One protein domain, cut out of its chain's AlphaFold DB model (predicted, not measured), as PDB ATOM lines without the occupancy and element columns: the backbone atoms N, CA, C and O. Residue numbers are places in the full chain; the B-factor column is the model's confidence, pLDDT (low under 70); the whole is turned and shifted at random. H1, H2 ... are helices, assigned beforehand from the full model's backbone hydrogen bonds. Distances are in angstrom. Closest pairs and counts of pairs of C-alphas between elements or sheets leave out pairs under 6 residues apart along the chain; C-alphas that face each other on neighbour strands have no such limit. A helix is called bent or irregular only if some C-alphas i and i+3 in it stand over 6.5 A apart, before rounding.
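This is residues 32 to 138 of the 158 residues of an uncharacterized protein of Bimuria novae-zelandiae CBS 107.79 (UniProt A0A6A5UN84). This is a loose, elongated model with two small groups of helices, one toward each end of its long axis. H1, H5 and H6 form one group, in which H5 and H6 make a helical hairpin and H1 packs on H5; H2, H3 and H7 form the other, with H7 packing on both H2 and H3, and H4 near H3. A long stretch with no named element, residues 46 to 72, loops round the H1 end and runs back to H2. The printed part has 107 residues with seven named helices, H1 to H7 in order, and no named strand, and its class is all helix. The radius of gyration of the C-alphas is 16.5 A, and the spans are 47 by 29 by 17 A.

Residues 33 to 34 form a short antiparallel pairing with residues 70 to 71. H1, residues 37 to 45, touches H5, residues 106 to 111, at a steep tilt of 50 degrees, the same way; their closest C-alphas are those of Leu 40 and Leu 111, 7.4 A apart. H2, residues 73 to 76, touches H7, residues 130 to 138, with the C-alphas of Leu 75 and Pro 130 closest at 5.9 A. H3, residues 81 to 90, touches H7 at a steep tilt of 68 degrees, only just short of about perpendicular, and they run opposite ways; the C-alphas of Asp 83 and Leu 131 are closest at 5.1 A. H4, residues 92 to 97, is close to H3 but not clearly touching, with the C-alphas of Thr 88 and Trp 95 closest at 7.8 A. H5 and H6, residues 115 to 126, touch as a hairpin at a shallow tilt of 13 degrees, opposite ways, and the C-alphas of Ile 106 and Tyr 125 are closest at 5.0 A. H2 and H6 are near each other, while H1 and H6, for instance, are apart. Every O i to N i+4 pair is within hydrogen-bond range in H1, H3, H4, H5 and H7; H6 has 4 of 8, and H2 is too short for such a pair.

H1 begins at C-alpha 37, (26.132, -8.933, 23.361), and is 11.7 A long from first to last C-alpha. H2 measures 5.2 A, H3 14.2 A, H4 8.3 A and H5 8.5 A. H6 begins at C-alpha 115, (20.471, 0.118, 22.693), and measures 16.2 A; it is irregular, with C-alphas 120 and 123 at 7.1 A. H7 measures 12.7 A and ends at C-alpha 138, (24.611, -18.459, 51.240).

The C-alphas of Thr 61 and Thr 96 are the two farthest apart, at 48.1 A. The printed part has no cut, and the link from H1 to H2, 27 residues, is long. The mean pLDDT of the printed part is 79.9; residues 48 to 62 and residue 103 are under 70.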
ATOM      1  N   PHE A  32      32.317  -9.131  39.233       89.56
ATOM      2  CA  PHE A  32      31.552  -9.929  38.283       89.56
ATOM      3  C   PHE A  32      31.055  -9.031  37.167       89.56
ATOM      4  O   PHE A  32      30.354  -8.060  37.419       89.56
ATOM      5  N   ASN A  33      31.403  -9.372  35.931       91.31
ATOM      6  CA  ASN A  33      31.019  -8.613  34.753       91.31
ATOM      7  C   ASN A  33      30.226  -9.512  33.811       91.31
ATOM      8  O   ASN A  33      30.641 -10.636  33.533       91.31
ATOM      9  N   LEU A  34      29.095  -9.015  33.320       88.38
ATOM     10  CA  LEU A  34      28.209  -9.743  32.417       88.38
ATOM     11  C   LEU A  34      27.979  -8.931  31.144       88.38
ATOM     12  O   LEU A  34      27.817  -7.716  31.209       88.38
ATOM     13  N   SER A  35      27.949  -9.606  29.998       89.12
ATOM     14  CA  SER A  35      27.506  -9.033  28.729       89.12
ATOM     15  C   SER A  35      26.412  -9.916  28.133       89.12
ATOM     16  O   SER A  35      26.450 -11.141  28.271       89.12
ATOM     17  N   PHE A  36      25.452  -9.276  27.469       87.56
ATOM     18  CA  PHE A  36      24.408  -9.920  26.678       87.56
ATOM     19  C   PHE A  36      24.662  -9.784  25.172       87.56
ATOM     20  O   PHE A  36      23.818 -10.207  24.388       87.56
ATOM     21  N   ASP A  37      25.820  -9.252  24.761       87.94
ATOM     22  CA  ASP A  37      26.132  -8.933  23.361       87.94
ATOM     23  C   ASP A  37      25.936 -10.130  22.430       87.94
ATOM     24  O   ASP A  37      25.406  -9.968  21.343       87.94
ATOM     25  N   THR A  38      26.306 -11.344  22.849       87.88
ATOM     26  CA  THR A  38      26.128 -12.546  22.017       87.88
ATOM     27  C   THR A  38      24.655 -12.851  21.743       87.88
ATOM     28  O   THR A  38      24.302 -13.188  20.617       87.88
ATOM     29  N   ILE A  39      23.798 -12.732  22.761       82.62
ATOM     30  CA  ILE A  39      22.358 -12.990  22.629       82.62
ATOM     31  C   ILE A  39      21.711 -11.855  21.827       82.62
ATOM     32  O   ILE A  39      20.970 -12.119  20.885       82.62
ATOM     33  N   LEU A  40      22.035 -10.602  22.152       82.38
ATOM     34  CA  LEU A  40      21.504  -9.421  21.465       82.38
ATOM     35  C   LEU A  40      21.896  -9.402  19.984       82.38
ATOM     36  O   LEU A  40      21.031  -9.207  19.133       82.38
ATOM     37  N   TRP A  41      23.158  -9.700  19.674       84.31
ATOM     38  CA  TRP A  41      23.647  -9.784  18.302       84.31
ATOM     39  C   TRP A  41      22.946 -10.889  17.512       84.31
ATOM     40  O   TRP A  41      22.509 -10.646  16.392       84.31
ATOM     41  N   TYR A  42      22.782 -12.080  18.101       83.88
ATOM     42  CA  TYR A  42      22.088 -13.187  17.440       83.88
ATOM     43  C   TYR A  42      20.660 -12.792  17.035       83.88
ATOM     44  O   TYR A  42      20.283 -12.950  15.873       83.88
ATOM     45  N   HIS A  43      19.883 -12.227  17.963       78.62
ATOM     46  CA  HIS A  43      18.500 -11.821  17.690       78.62
ATOM     47  C   HIS A  43      18.406 -10.622  16.742       78.62
ATOM     48  O   HIS A  43      17.460 -10.537  15.956       78.62
ATOM     49  N   TRP A  44      19.389  -9.720  16.785       77.44
ATOM     50  CA  TRP A  44      19.512  -8.623  15.832       77.44
ATOM     51  C   TRP A  44      19.732  -9.130  14.401       77.44
ATOM     52  O   TRP A  44      18.987  -8.748  13.497       77.44
ATOM     53  N   ASP A  45      20.716 -10.015  14.213       82.56
ATOM     54  CA  ASP A  45      21.133 -10.559  12.913       82.56
ATOM     55  C   ASP A  45      20.041 -11.421  12.257       82.56
ATOM     56  O   ASP A  45      19.828 -11.359  11.049       82.56
ATOM     57  N   HIS A  46      19.276 -12.169  13.062       79.94
ATOM     58  CA  HIS A  46      18.231 -13.078  12.573       79.94
ATOM     59  C   HIS A  46      16.854 -12.418  12.414       79.94
ATOM     60  O   HIS A  46      15.884 -13.095  12.074       79.94
ATOM     61  N   GLY A  47      16.738 -11.107  12.650       70.31
ATOM     62  CA  GLY A  47      15.479 -10.388  12.452       70.31
ATOM     63  C   GLY A  47      14.376 -10.760  13.447       70.31
ATOM     64  O   GLY A  47      13.221 -10.427  13.212       70.31
ATOM     65  N   GLU A  48      14.690 -11.418  14.568       69.19
ATOM     66  CA  GLU A  48      13.680 -11.843  15.558       69.19
ATOM     67  C   GLU A  48      13.005 -10.656  16.277       69.19
ATOM     68  O   GLU A  48      11.961 -10.808  16.910       69.19
ATOM     69  N   TRP A  49      13.560  -9.453  16.125       63.47
ATOM     70  CA  TRP A  49      12.954  -8.187  16.537       63.47
ATOM     71  C   TRP A  49      11.801  -7.725  15.617       63.47
ATOM     72  O   TRP A  49      11.010  -6.878  16.029       63.47
ATOM     73  N   LEU A  50      11.669  -8.269  14.397       56.44
ATOM     74  CA  LEU A  50      10.653  -7.864  13.406       56.44
ATOM     75  C   LEU A  50       9.232  -8.345  13.741       56.44
ATOM     76  O   LEU A  50       8.261  -7.722  13.314       56.44
ATOM     77  N   GLU A  51       9.097  -9.434  14.501       55.69
ATOM     78  CA  GLU A  51       7.804 -10.065  14.820       55.69
ATOM     79  C   GLU A  51       7.526 -10.135  16.328       55.69
ATOM     80  O   GLU A  51       6.651 -10.875  16.789       55.69
ATOM     81  N   PHE A  52       8.247  -9.355  17.133       53.53
ATOM     82  CA  PHE A  52       8.105  -9.440  18.578       53.53
ATOM     83  C   PHE A  52       6.778  -8.801  19.049       53.53
ATOM     84  O   PHE A  52       6.482  -7.636  18.789       53.53
ATOM     85  N   ALA A  53       5.932  -9.594  19.720       52.03
ATOM     86  CA  ALA A  53       4.607  -9.215  20.238       52.03
ATOM     87  C   ALA A  53       3.553  -8.752  19.198       52.03
ATOM     88  O   ALA A  53       2.593  -8.064  19.554       52.03
ATOM     89  N   GLY A  54       3.694  -9.136  17.921       52.50
ATOM     90  CA  GLY A  54       2.705  -8.822  16.877       52.50
ATOM     91  C   GLY A  54       2.597  -7.330  16.537       52.50
ATOM     92  O   GLY A  54       1.615  -6.901  15.929       52.50
ATOM     93  N   ARG A  55       3.589  -6.528  16.938       52.28
ATOM     94  CA  ARG A  55       3.713  -5.115  16.577       52.28
ATOM     95  C   ARG A  55       4.956  -4.955  15.715       52.28
ATOM     96  O   ARG A  55       6.039  -5.339  16.133       52.28
ATOM     97  N   ALA A  56       4.801  -4.356  14.537       52.00
ATOM     98  CA  ALA A  56       5.941  -3.894  13.761       52.00
ATOM     99  C   ALA A  56       6.626  -2.774  14.556       52.00
ATOM    100  O   ALA A  56       6.095  -1.665  14.654       52.00
ATOM    101  N   VAL A  57       7.757  -3.080  15.187       56.91
ATOM    102  CA  VAL A  57       8.565  -2.072  15.874       56.91
ATOM    103  C   VAL A  57       9.285  -1.260  14.792       56.91
ATOM    104  O   VAL A  57       9.964  -1.854  13.950       56.91
ATOM    105  N   PRO A  58       9.127   0.078  14.743       51.75
ATOM    106  CA  PRO A  58       9.909   0.908  13.839       51.75
ATOM    107  C   PRO A  58      11.388   0.701  14.155       51.75
ATOM    108  O   PRO A  58      11.810   0.866  15.297       51.75
ATOM    109  N   TRP A  59      12.139   0.296  13.136       55.56
ATOM    110  CA  TRP A  59      13.568   0.013  13.195       55.56
ATOM    111  C   TRP A  59      14.338   1.100  13.966       55.56
ATOM    112  O   TRP A  59      14.103   2.284  13.707       55.56
ATOM    113  N   PRO A  60      15.307   0.769  14.838       54.97
ATOM    114  CA  PRO A  60      16.428   1.674  15.041       54.97
ATOM    115  C   PRO A  60      17.171   1.723  13.707       54.97
ATOM    116  O   PRO A  60      17.615   0.679  13.243       54.97
ATOM    117  N   THR A  61      17.304   2.895  13.080       56.38
ATOM    118  CA  THR A  61      17.964   3.054  11.770       56.38
ATOM    119  C   THR A  61      19.460   2.732  11.730       56.38
ATOM    120  O   THR A  61      20.148   2.997  10.742       56.38
ATOM    121  N   ASP A  62      19.962   2.165  12.814       60.75
ATOM    122  CA  ASP A  62      21.348   2.213  13.206       60.75
ATOM    123  C   ASP A  62      21.894   0.789  13.308       60.75
ATOM    124  O   ASP A  62      21.182  -0.162  13.626       60.75
ATOM    125  N   GLU A  63      23.183   0.641  13.016       73.56
ATOM    126  CA  GLU A  63      23.916  -0.613  13.172       73.56
ATOM    127  C   GLU A  63      23.792  -1.155  14.610       73.56
ATOM    128  O   GLU A  63      23.703  -0.385  15.569       73.56
ATOM    129  N   HIS A  64      23.828  -2.485  14.776       75.88
ATOM    130  CA  HIS A  64      23.831  -3.115  16.100       75.88
ATOM    131  C   HIS A  64      24.930  -2.516  16.985       75.88
ATOM    132  O   HIS A  64      26.120  -2.650  16.686       75.88
ATOM    133  N   GLN A  65      24.545  -1.930  18.116       81.06
ATOM    134  CA  GLN A  65      25.497  -1.392  19.081       81.06
ATOM    135  C   GLN A  65      25.766  -2.404  20.196       81.06
ATOM    136  O   GLN A  65      24.825  -2.847  20.846       81.06
ATOM    137  N   PRO A  66      27.029  -2.766  20.477       85.19
ATOM    138  CA  PRO A  66      27.323  -3.618  21.621       85.19
ATOM    139  C   PRO A  66      26.976  -2.896  22.932       85.19
ATOM    140  O   PRO A  66      27.342  -1.741  23.147       85.19
ATOM    141  N   MET A  67      26.317  -3.607  23.842       86.81
ATOM    142  CA  MET A  67      26.061  -3.182  25.219       86.81
ATOM    143  C   MET A  67      27.354  -3.172  26.052       86.81
ATOM    144  O   MET A  67      27.534  -2.345  26.961       86.81
ATOM    145  N   GLY A  68      28.251  -4.120  25.760       89.75
ATOM    146  CA  GLY A  68      29.482  -4.354  26.502       89.75
ATOM    147  C   GLY A  68      29.248  -4.964  27.886       89.75
ATOM    148  O   GLY A  68      28.149  -5.371  28.258       89.75
ATOM    149  N   TYR A  69      30.312  -5.020  28.689       92.56
ATOM    150  CA  TYR A  69      30.265  -5.615  30.026       92.56
ATOM    151  C   TYR A  69      29.686  -4.663  31.074       92.56
ATOM    152  O   TYR A  69      30.104  -3.504  31.172       92.56
ATOM    153  N   VAL A  70      28.759  -5.169  31.884       90.62
ATOM    154  CA  VAL A  70      28.141  -4.492  33.027       90.62
ATOM    155  C   VAL A  70      28.607  -5.152  34.316       90.62
ATOM    156  O   VAL A  70      28.538  -6.374  34.453       90.62
ATOM    157  N   ASP A  71      29.046  -4.332  35.267       92.25
ATOM    158  CA  ASP A  71      29.422  -4.790  36.601       92.25
ATOM    159  C   ASP A  71      28.173  -5.192  37.398       92.25
ATOM    160  O   ASP A  71      27.300  -4.370  37.684       92.25
ATOM    161  N   ILE A  72      28.094  -6.467  37.759       90.69
ATOM    162  CA  ILE A  72      27.024  -7.082  38.545       90.69
ATOM    163  C   ILE A  72      27.522  -7.579  39.908       90.69
ATOM    164  O   ILE A  72      26.880  -8.427  40.529       90.69
ATOM    165  N   SER A  73      28.660  -7.079  40.394       90.69
ATOM    166  CA  SER A  73      29.273  -7.513  41.659       90.69
ATOM    167  C   SER A  73      28.321  -7.393  42.850       90.69
ATOM    168  O   SER A  73      28.307  -8.271  43.715       90.69
ATOM    169  N   ASP A  74      27.454  -6.376  42.847       89.62
ATOM    170  CA  ASP A  74      26.427  -6.166  43.871       89.62
ATOM    171  C   ASP A  74      25.429  -7.333  43.948       89.62
ATOM    172  O   ASP A  74      24.951  -7.676  45.029       89.62
ATOM    173  N   LEU A  75      25.123  -7.995  42.824       88.69
ATOM    174  CA  LEU A  75      24.240  -9.171  42.803       88.69
ATOM    175  C   LEU A  75      24.878 -10.371  43.509       88.69
ATOM    176  O   LEU A  75      24.173 -11.254  43.989       88.69
ATOM    177  N   MET A  76      26.208 -10.379  43.604       88.69
ATOM    178  CA  MET A  76      26.991 -11.446  44.219       88.69
ATOM    179  C   MET A  76      27.388 -11.127  45.660       88.69
ATOM    180  O   MET A  76      28.171 -11.876  46.249       88.69
ATOM    181  N   ALA A  77      26.932 -10.014  46.236       89.62
ATOM    182  CA  ALA A  77      27.188  -9.683  47.633       89.62
ATOM    183  C   ALA A  77      26.592 -10.751  48.581       89.62
ATOM    184  O   ALA A  77      25.629 -11.429  48.219       89.62
ATOM    185  N   PRO A  78      27.151 -10.945  49.788       89.69
ATOM    186  CA  PRO A  78      26.470 -11.721  50.822       89.69
ATOM    187  C   PRO A  78      25.075 -11.134  51.110       89.69
ATOM    188  O   PRO A  78      24.925  -9.915  51.029       89.69
ATOM    189  N   PRO A  79      24.069 -11.959  51.457       93.25
ATOM    190  CA  PRO A  79      22.743 -11.448  51.785       93.25
ATOM    191  C   PRO A  79      22.784 -10.621  53.073       93.25
ATOM    192  O   PRO A  79      23.438 -11.019  54.045       93.25
ATOM    193  N   SER A  80      22.078  -9.492  53.064       94.56
ATOM    194  CA  SER A  80      21.822  -8.672  54.254       94.56
ATOM    195  C   SER A  80      20.705  -9.272  55.127       94.56
ATOM    196  O   SER A  80      20.045 -10.232  54.725       94.56
ATOM    197  N   GLU A  81      20.486  -8.729  56.328       94.81
ATOM    198  CA  GLU A  81      19.335  -9.117  57.160       94.81
ATOM    199  C   GLU A  81      18.003  -8.741  56.491       94.81
ATOM    200  O   GLU A  81      17.079  -9.553  56.481       94.81
ATOM    201  N   ASP A  82      17.946  -7.578  55.837       94.56
ATOM    202  CA  ASP A  82      16.777  -7.120  55.077       94.56
ATOM    203  C   ASP A  82      16.491  -8.030  53.874       94.56
ATOM    204  O   ASP A  82      15.334  -8.343  53.595       94.56
ATOM    205  N   ASP A  83      17.536  -8.517  53.190       93.31
ATOM    206  CA  ASP A  83      17.399  -9.469  52.079       93.31
ATOM    207  C   ASP A  83      16.702 -10.750  52.572       93.31
ATOM    208  O   ASP A  83      15.806 -11.279  51.914       93.31
ATOM    209  N   VAL A  84      17.105 -11.249  53.746       92.00
ATOM    210  CA  VAL A  84      16.528 -12.455  54.356       92.00
ATOM    211  C   VAL A  84      15.086 -12.205  54.795       92.00
ATOM    212  O   VAL A  84      14.228 -13.049  54.530       92.00
ATOM    213  N   ALA A  85      14.808 -11.061  55.426       92.62
ATOM    214  CA  ALA A  85      13.462 -10.686  55.848       92.62
ATOM    215  C   ALA A  85      12.508 -10.595  54.648       92.62
ATOM    216  O   ALA A  85      11.485 -11.276  54.634       92.62
ATOM    217  N   TYR A  86      12.900  -9.870  53.595       92.75
ATOM    218  CA  TYR A  86      12.116  -9.732  52.365       92.75
ATOM    219  C   TYR A  86      11.790 -11.087  51.733       92.75
ATOM    220  O   TYR A  86      10.640 -11.373  51.405       92.75
ATOM    221  N   VAL A  87      12.803 -11.945  51.566       89.50
ATOM    222  CA  VAL A  87      12.620 -13.263  50.943       89.50
ATOM    223  C   VAL A  87      11.717 -14.153  51.801       89.50
ATOM    224  O   VAL A  87      10.966 -14.960  51.261       89.50
ATOM    225  N   THR A  88      11.776 -14.025  53.125       87.81
ATOM    226  CA  THR A  88      10.922 -14.792  54.044       87.81
ATOM    227  C   THR A  88       9.472 -14.305  54.009       87.81
ATOM    228  O   THR A  88       8.564 -15.127  54.012       87.81
ATOM    229  N   GLU A  89       9.255 -12.990  53.944       89.81
ATOM    230  CA  GLU A  89       7.922 -12.379  54.002       89.81
ATOM    231  C   GLU A  89       7.178 -12.416  52.660       89.81
ATOM    232  O   GLU A  89       5.975 -12.664  52.624       89.81
ATOM    233  N   HIS A  90       7.875 -12.179  51.544       86.62
ATOM    234  CA  HIS A  90       7.229 -11.907  50.255       86.62
ATOM    235  C   HIS A  90       7.394 -13.010  49.211       86.62
ATOM    236  O   HIS A  90       6.703 -12.991  48.193       86.62
ATOM    237  N   LEU A  91       8.282 -13.980  49.441       86.62
ATOM    238  CA  LEU A  91       8.544 -15.077  48.504       86.62
ATOM    239  C   LEU A  91       8.163 -16.436  49.108       86.62
ATOM    240  O   LEU A  91       8.896 -17.415  48.980       86.62
ATOM    241  N   GLU A  92       6.995 -16.514  49.754       80.25
ATOM    242  CA  GLU A  92       6.487 -17.742  50.384       80.25
ATOM    243  C   GLU A  92       6.391 -18.916  49.390       80.25
ATOM    244  O   GLU A  92       6.845 -20.017  49.704       80.25
ATOM    245  N   GLU A  93       5.918 -18.671  48.158       79.44
ATOM    246  CA  GLU A  93       5.856 -19.682  47.083       79.44
ATOM    247  C   GLU A  93       7.230 -20.304  46.775       79.44
ATOM    248  O   GLU A  93       7.338 -21.483  46.420       79.44
ATOM    249  N   TYR A  94       8.315 -19.540  46.929       78.06
ATOM    250  CA  TYR A  94       9.657 -20.093  46.777       78.06
ATOM    251  C   TYR A  94      10.006 -21.040  47.937       78.06
ATOM    252  O   TYR A  94      10.660 -22.069  47.742       78.06
ATOM    253  N   TRP A  95       9.579 -20.738  49.160       70.62
ATOM    254  CA  TRP A  95       9.878 -21.585  50.312       70.62
ATOM    255  C   TRP A  95       9.117 -22.902  50.279       70.62
ATOM    256  O   TRP A  95       9.736 -23.946  50.511       70.62
ATOM    257  N   THR A  96       7.834 -22.849  49.933       76.88
ATOM    258  CA  THR A  96       6.922 -23.996  49.921       76.88
ATOM    259  C   THR A  96       7.086 -24.856  48.670       76.88
ATOM    260  O   THR A  96       7.224 -26.074  48.776       76.88
ATOM    261  N   GLU A  97       7.146 -24.237  47.492       79.44
ATOM    262  CA  GLU A  97       7.079 -24.936  46.201       79.44
ATOM    263  C   GLU A  97       8.380 -24.850  45.392       79.44
ATOM    264  O   GLU A  97       8.482 -25.443  44.318       79.44
ATOM    265  N   LYS A  98       9.391 -24.114  45.878       75.31
ATOM    266  CA  LYS A  98      10.633 -23.815  45.130       75.31
ATOM    267  C   LYS A  98      10.365 -23.145  43.781       75.31
ATOM    268  O   LYS A  98      11.187 -23.216  42.864       75.31
ATOM    269  N   LYS A  99       9.229 -22.454  43.674       74.75
ATOM    270  CA  LYS A  99       8.799 -21.752  42.473       74.75
ATOM    271  C   LYS A  99       9.408 -20.352  42.441       74.75
ATOM    272  O   LYS A  99       9.356 -19.611  43.415       74.75
ATOM    273  N   MET A 100      10.028 -20.002  41.315       74.69
ATOM    274  CA  MET A 100      10.563 -18.655  41.095       74.69
ATOM    275  C   MET A 100       9.433 -17.702  40.686       74.69
ATOM    276  O   MET A 100       8.558 -18.123  39.917       74.69
ATOM    277  N   PRO A 101       9.481 -16.423  41.097       72.31
ATOM    278  CA  PRO A 101       8.557 -15.415  40.599       72.31
ATOM    279  C   PRO A 101       8.551 -15.359  39.072       72.31
ATOM    280  O   PRO A 101       9.592 -15.466  38.405       72.31
ATOM    281  N   GLN A 102       7.350 -15.223  38.513       72.56
ATOM    282  CA  GLN A 102       7.188 -15.008  37.084       72.56
ATOM    283  C   GLN A 102       7.649 -13.588  36.771       72.56
ATOM    284  O   GLN A 102       7.099 -12.616  37.274       72.56
ATOM    285  N   ASN A 103       8.678 -13.481  35.943       68.44
ATOM    286  CA  ASN A 103       9.167 -12.215  35.430       68.44
ATOM    287  C   ASN A 103       9.559 -12.418  33.968       68.44
ATOM    288  O   ASN A 103       9.837 -13.553  33.545       68.44
ATOM    289  N   ARG A 104       9.571 -11.320  33.217       71.00
ATOM    290  CA  ARG A 104       9.954 -11.286  31.812       71.00
ATOM    291  C   ARG A 104      11.345 -11.900  31.644       71.00
ATOM    292  O   ARG A 104      12.215 -11.727  32.499       71.00
ATOM    293  N   ASN A 105      11.539 -12.690  30.589       72.31
ATOM    294  CA  ASN A 105      12.857 -13.258  30.321       72.31
ATOM    295  C   ASN A 105      13.816 -12.153  29.831       72.31
ATOM    296  O   ASN A 105      13.393 -11.075  29.411       72.31
ATOM    297  N   ILE A 106      15.115 -12.430  29.920       76.75
ATOM    298  CA  ILE A 106      16.177 -11.456  29.633       76.75
ATOM    299  C   ILE A 106      16.109 -10.970  28.190       76.75
ATOM    300  O   ILE A 106      16.220  -9.775  27.932       76.75
ATOM    301  N   ARG A 107      15.900 -11.912  27.267       76.56
ATOM    302  CA  ARG A 107      15.796 -11.651  25.835       76.56
ATOM    303  C   ARG A 107      14.677 -10.654  25.545       76.56
ATOM    304  O   ARG A 107      14.931  -9.590  25.000       76.56
ATOM    305  N   ASP A 108      13.459 -10.980  25.957       76.44
ATOM    306  CA  ASP A 108      12.257 -10.198  25.685       76.44
ATOM    307  C   ASP A 108      12.267  -8.863  26.443       76.44
ATOM    308  O   ASP A 108      11.599  -7.923  26.032       76.44
ATOM    309  N   GLY A 109      12.972  -8.785  27.576       77.75
ATOM    310  CA  GLY A 109      13.145  -7.549  28.334       77.75
ATOM    311  C   GLY A 109      14.113  -6.573  27.669       77.75
ATOM    312  O   GLY A 109      13.820  -5.389  27.595       77.75
ATOM    313  N   LEU A 110      15.248  -7.063  27.162       78.44
ATOM    314  CA  LEU A 110      16.247  -6.210  26.516       78.44
ATOM    315  C   LEU A 110      15.876  -5.855  25.071       78.44
ATOM    316  O   LEU A 110      16.121  -4.728  24.658       78.44
ATOM    317  N   LEU A 111      15.264  -6.767  24.307       77.69
ATOM    318  CA  LEU A 111      14.851  -6.486  22.923       77.69
ATOM    319  C   LEU A 111      13.719  -5.452  22.822       77.69
ATOM    320  O   LEU A 111      13.574  -4.814  21.785       77.69
ATOM    321  N   ASP A 112      12.950  -5.259  23.894       77.38
ATOM    322  CA  ASP A 112      11.929  -4.207  23.998       77.38
ATOM    323  C   ASP A 112      12.510  -2.805  24.230       77.38
ATOM    324  O   ASP A 112      11.789  -1.808  24.175       77.38
ATOM    325  N   GLU A 113      13.804  -2.724  24.520       79.31
ATOM    326  CA  GLU A 113      14.470  -1.515  24.978       79.31
ATOM    327  C   GLU A 113      15.439  -0.994  23.919       79.31
ATOM    328  O   GLU A 113      15.962  -1.741  23.088       79.31
ATOM    329  N   SER A 114      15.715   0.309  23.950       77.00
ATOM    330  CA  SER A 114      16.702   0.899  23.046       77.00
ATOM    331  C   SER A 114      18.126   0.426  23.387       77.00
ATOM    332  O   SER A 114      18.417   0.153  24.558       77.00
ATOM    333  N   PRO A 115      19.068   0.437  22.422       76.88
ATOM    334  CA  PRO A 115      20.471   0.118  22.693       76.88
ATOM    335  C   PRO A 115      21.086   0.924  23.845       76.88
ATOM    336  O   PRO A 115      21.849   0.398  24.657       76.88
ATOM    337  N   SER A 116      20.681   2.193  23.988       78.19
ATOM    338  CA  SER A 116      21.093   3.057  25.100       78.19
ATOM    339  C   SER A 116      20.623   2.560  26.475       78.19
ATOM    340  O   SER A 116      21.281   2.828  27.480       78.19
ATOM    341  N   ASN A 117      19.501   1.839  26.531       83.31
ATOM    342  CA  ASN A 117      18.896   1.338  27.764       83.31
ATOM    343  C   ASN A 117      19.394  -0.056  28.148       83.31
ATOM    344  O   ASN A 117      19.359  -0.394  29.334       83.31
ATOM    345  N   TRP A 118      19.912  -0.847  27.202       85.31
ATOM    346  CA  TRP A 118      20.379  -2.214  27.470       85.31
ATOM    347  C   TRP A 118      21.347  -2.270  28.644       85.31
ATOM    348  O   TRP A 118      21.171  -3.059  29.569       85.31
ATOM    349  N   ARG A 119      22.326  -1.362  28.666       85.19
ATOM    350  CA  ARG A 119      23.341  -1.311  29.721       85.19
ATOM    351  C   ARG A 119      22.754  -0.971  31.092       85.19
ATOM    352  O   ARG A 119      23.196  -1.517  32.102       85.19
ATOM    353  N   VAL A 120      21.773  -0.070  31.125       85.56
ATOM    354  CA  VAL A 120      21.108   0.379  32.357       85.56
ATOM    355  C   VAL A 120      20.242  -0.740  32.931       85.56
ATOM    356  O   VAL A 120      20.234  -0.964  34.141       85.56
ATOM    357  N   LEU A 121      19.551  -1.480  32.063       85.69
ATOM    358  CA  LEU A 121      18.580  -2.495  32.459       85.69
ATOM    359  C   LEU A 121      19.167  -3.903  32.582       85.69
ATOM    360  O   LEU A 121      18.552  -4.762  33.212       85.69
ATOM    361  N   ALA A 122      20.376  -4.137  32.068       83.31
ATOM    362  CA  ALA A 122      21.067  -5.422  32.119       83.31
ATOM    363  C   ALA A 122      21.045  -6.061  33.513       83.31
ATOM    364  O   ALA A 122      20.784  -7.256  33.636       83.31
ATOM    365  N   LYS A 123      21.266  -5.274  34.576       84.00
ATOM    366  CA  LYS A 123      21.254  -5.785  35.958       84.00
ATOM    367  C   LYS A 123      19.873  -6.286  36.392       84.00
ATOM    368  O   LYS A 123      19.798  -7.296  37.084       84.00
ATOM    369  N   ASN A 124      18.810  -5.602  35.965       82.62
ATOM    370  CA  ASN A 124      17.424  -5.939  36.308       82.62
ATOM    371  C   ASN A 124      16.963  -7.221  35.613       82.62
ATOM    372  O   ASN A 124      16.129  -7.948  36.142       82.62
ATOM    373  N   TYR A 125      17.526  -7.512  34.440       81.00
ATOM    374  CA  TYR A 125      17.225  -8.740  33.716       81.00
ATOM    375  C   TYR A 125      18.165  -9.891  34.087       81.00
ATOM    376  O   TYR A 125      17.731 -11.037  34.111       81.00
ATOM    377  N   ALA A 126      19.421  -9.620  34.459       81.19
ATOM    378  CA  ALA A 126      20.407 -10.652  34.791       81.19
ATOM    379  C   ALA A 126      19.931 -11.638  35.867       81.19
ATOM    380  O   ALA A 126      20.256 -12.828  35.808       81.19
ATOM    381  N   VAL A 127      19.172 -11.149  36.851       81.06
ATOM    382  CA  VAL A 127      18.639 -11.946  37.954       81.06
ATOM    383  C   VAL A 127      17.231 -11.465  38.271       81.06
ATOM    384  O   VAL A 127      17.052 -10.320  38.668       81.06
ATOM    385  N   LYS A 128      16.244 -12.361  38.154       80.00
ATOM    386  CA  LYS A 128      14.829 -12.046  38.423       80.00
ATOM    387  C   LYS A 128      14.591 -11.534  39.842       80.00
ATOM    388  O   LYS A 128      13.820 -10.609  40.027       80.00
ATOM    389  N   GLU A 129      15.258 -12.157  40.812       86.56
ATOM    390  CA  GLU A 129      15.141 -11.850  42.238       86.56
ATOM    391  C   GLU A 129      16.536 -11.784  42.880       86.56
ATOM    392  O   GLU A 129      17.063 -12.810  43.332       86.56
ATOM    393  N   PRO A 130      17.186 -10.605  42.891       87.94
ATOM    394  CA  PRO A 130      18.533 -10.439  43.436       87.94
ATOM    395  C   PRO A 130      18.666 -10.850  44.906       87.94
ATOM    396  O   PRO A 130      19.642 -11.496  45.281       87.94
ATOM    397  N   LEU A 131      17.675 -10.514  45.736       90.12
ATOM    398  CA  LEU A 131      17.697 -10.811  47.172       90.12
ATOM    399  C   LEU A 131      17.621 -12.322  47.409       90.12
ATOM    400  O   LEU A 131      18.435 -12.899  48.134       90.12
ATOM    401  N   LEU A 132      16.717 -12.988  46.685       87.56
ATOM    402  CA  LEU A 132      16.600 -14.442  46.699       87.56
ATOM    403  C   LEU A 132      17.893 -15.116  46.233       87.56
ATOM    404  O   LEU A 132      18.338 -16.085  46.850       87.56
ATOM    405  N   LEU A 133      18.523 -14.606  45.170       87.50
ATOM    406  CA  LEU A 133      19.804 -15.122  44.695       87.50
ATOM    407  C   LEU A 133      20.855 -15.133  45.814       87.50
ATOM    408  O   LEU A 133      21.469 -16.174  46.062       87.50
ATOM    409  N   ARG A 134      21.055 -14.007  46.504       89.94
ATOM    410  CA  ARG A 134      22.064 -13.902  47.569       89.94
ATOM    411  C   ARG A 134      21.783 -14.874  48.713       89.94
ATOM    412  O   ARG A 134      22.700 -15.561  49.174       89.94
ATOM    413  N   CYS A 135      20.519 -14.992  49.123       89.31
ATOM    414  CA  CYS A 135      20.086 -15.966  50.125       89.31
ATOM    415  C   CYS A 135      20.436 -17.399  49.695       89.31
ATOM    416  O   CYS A 135      21.105 -18.119  50.437       89.31
ATOM    417  N   ARG A 136      20.108 -17.784  48.455       86.38
ATOM    418  CA  ARG A 136      20.424 -19.118  47.921       86.38
ATOM    419  C   ARG A 136      21.919 -19.398  47.862       86.38
ATOM    420  O   ARG A 136      22.349 -20.500  48.194       86.38
ATOM    421  N   MET A 137      22.726 -18.422  47.454       89.00
ATOM    422  CA  MET A 137      24.179 -18.586  47.412       89.00
ATOM    423  C   MET A 137      24.749 -18.875  48.807       89.00
ATOM    424  O   MET A 137      25.605 -19.751  48.948       89.00
ATOM    425  N   LYS A 138      24.238 -18.194  49.844       89.44
ATOM    426  CA  LYS A 138      24.611 -18.459  51.240       89.44
ATOM    427  C   LYS A 138      24.192 -19.862  51.683       89.44
ATOM    428  O   LYS A 138      25.036 -20.604  52.181       89.44
TER     429      LYS A 138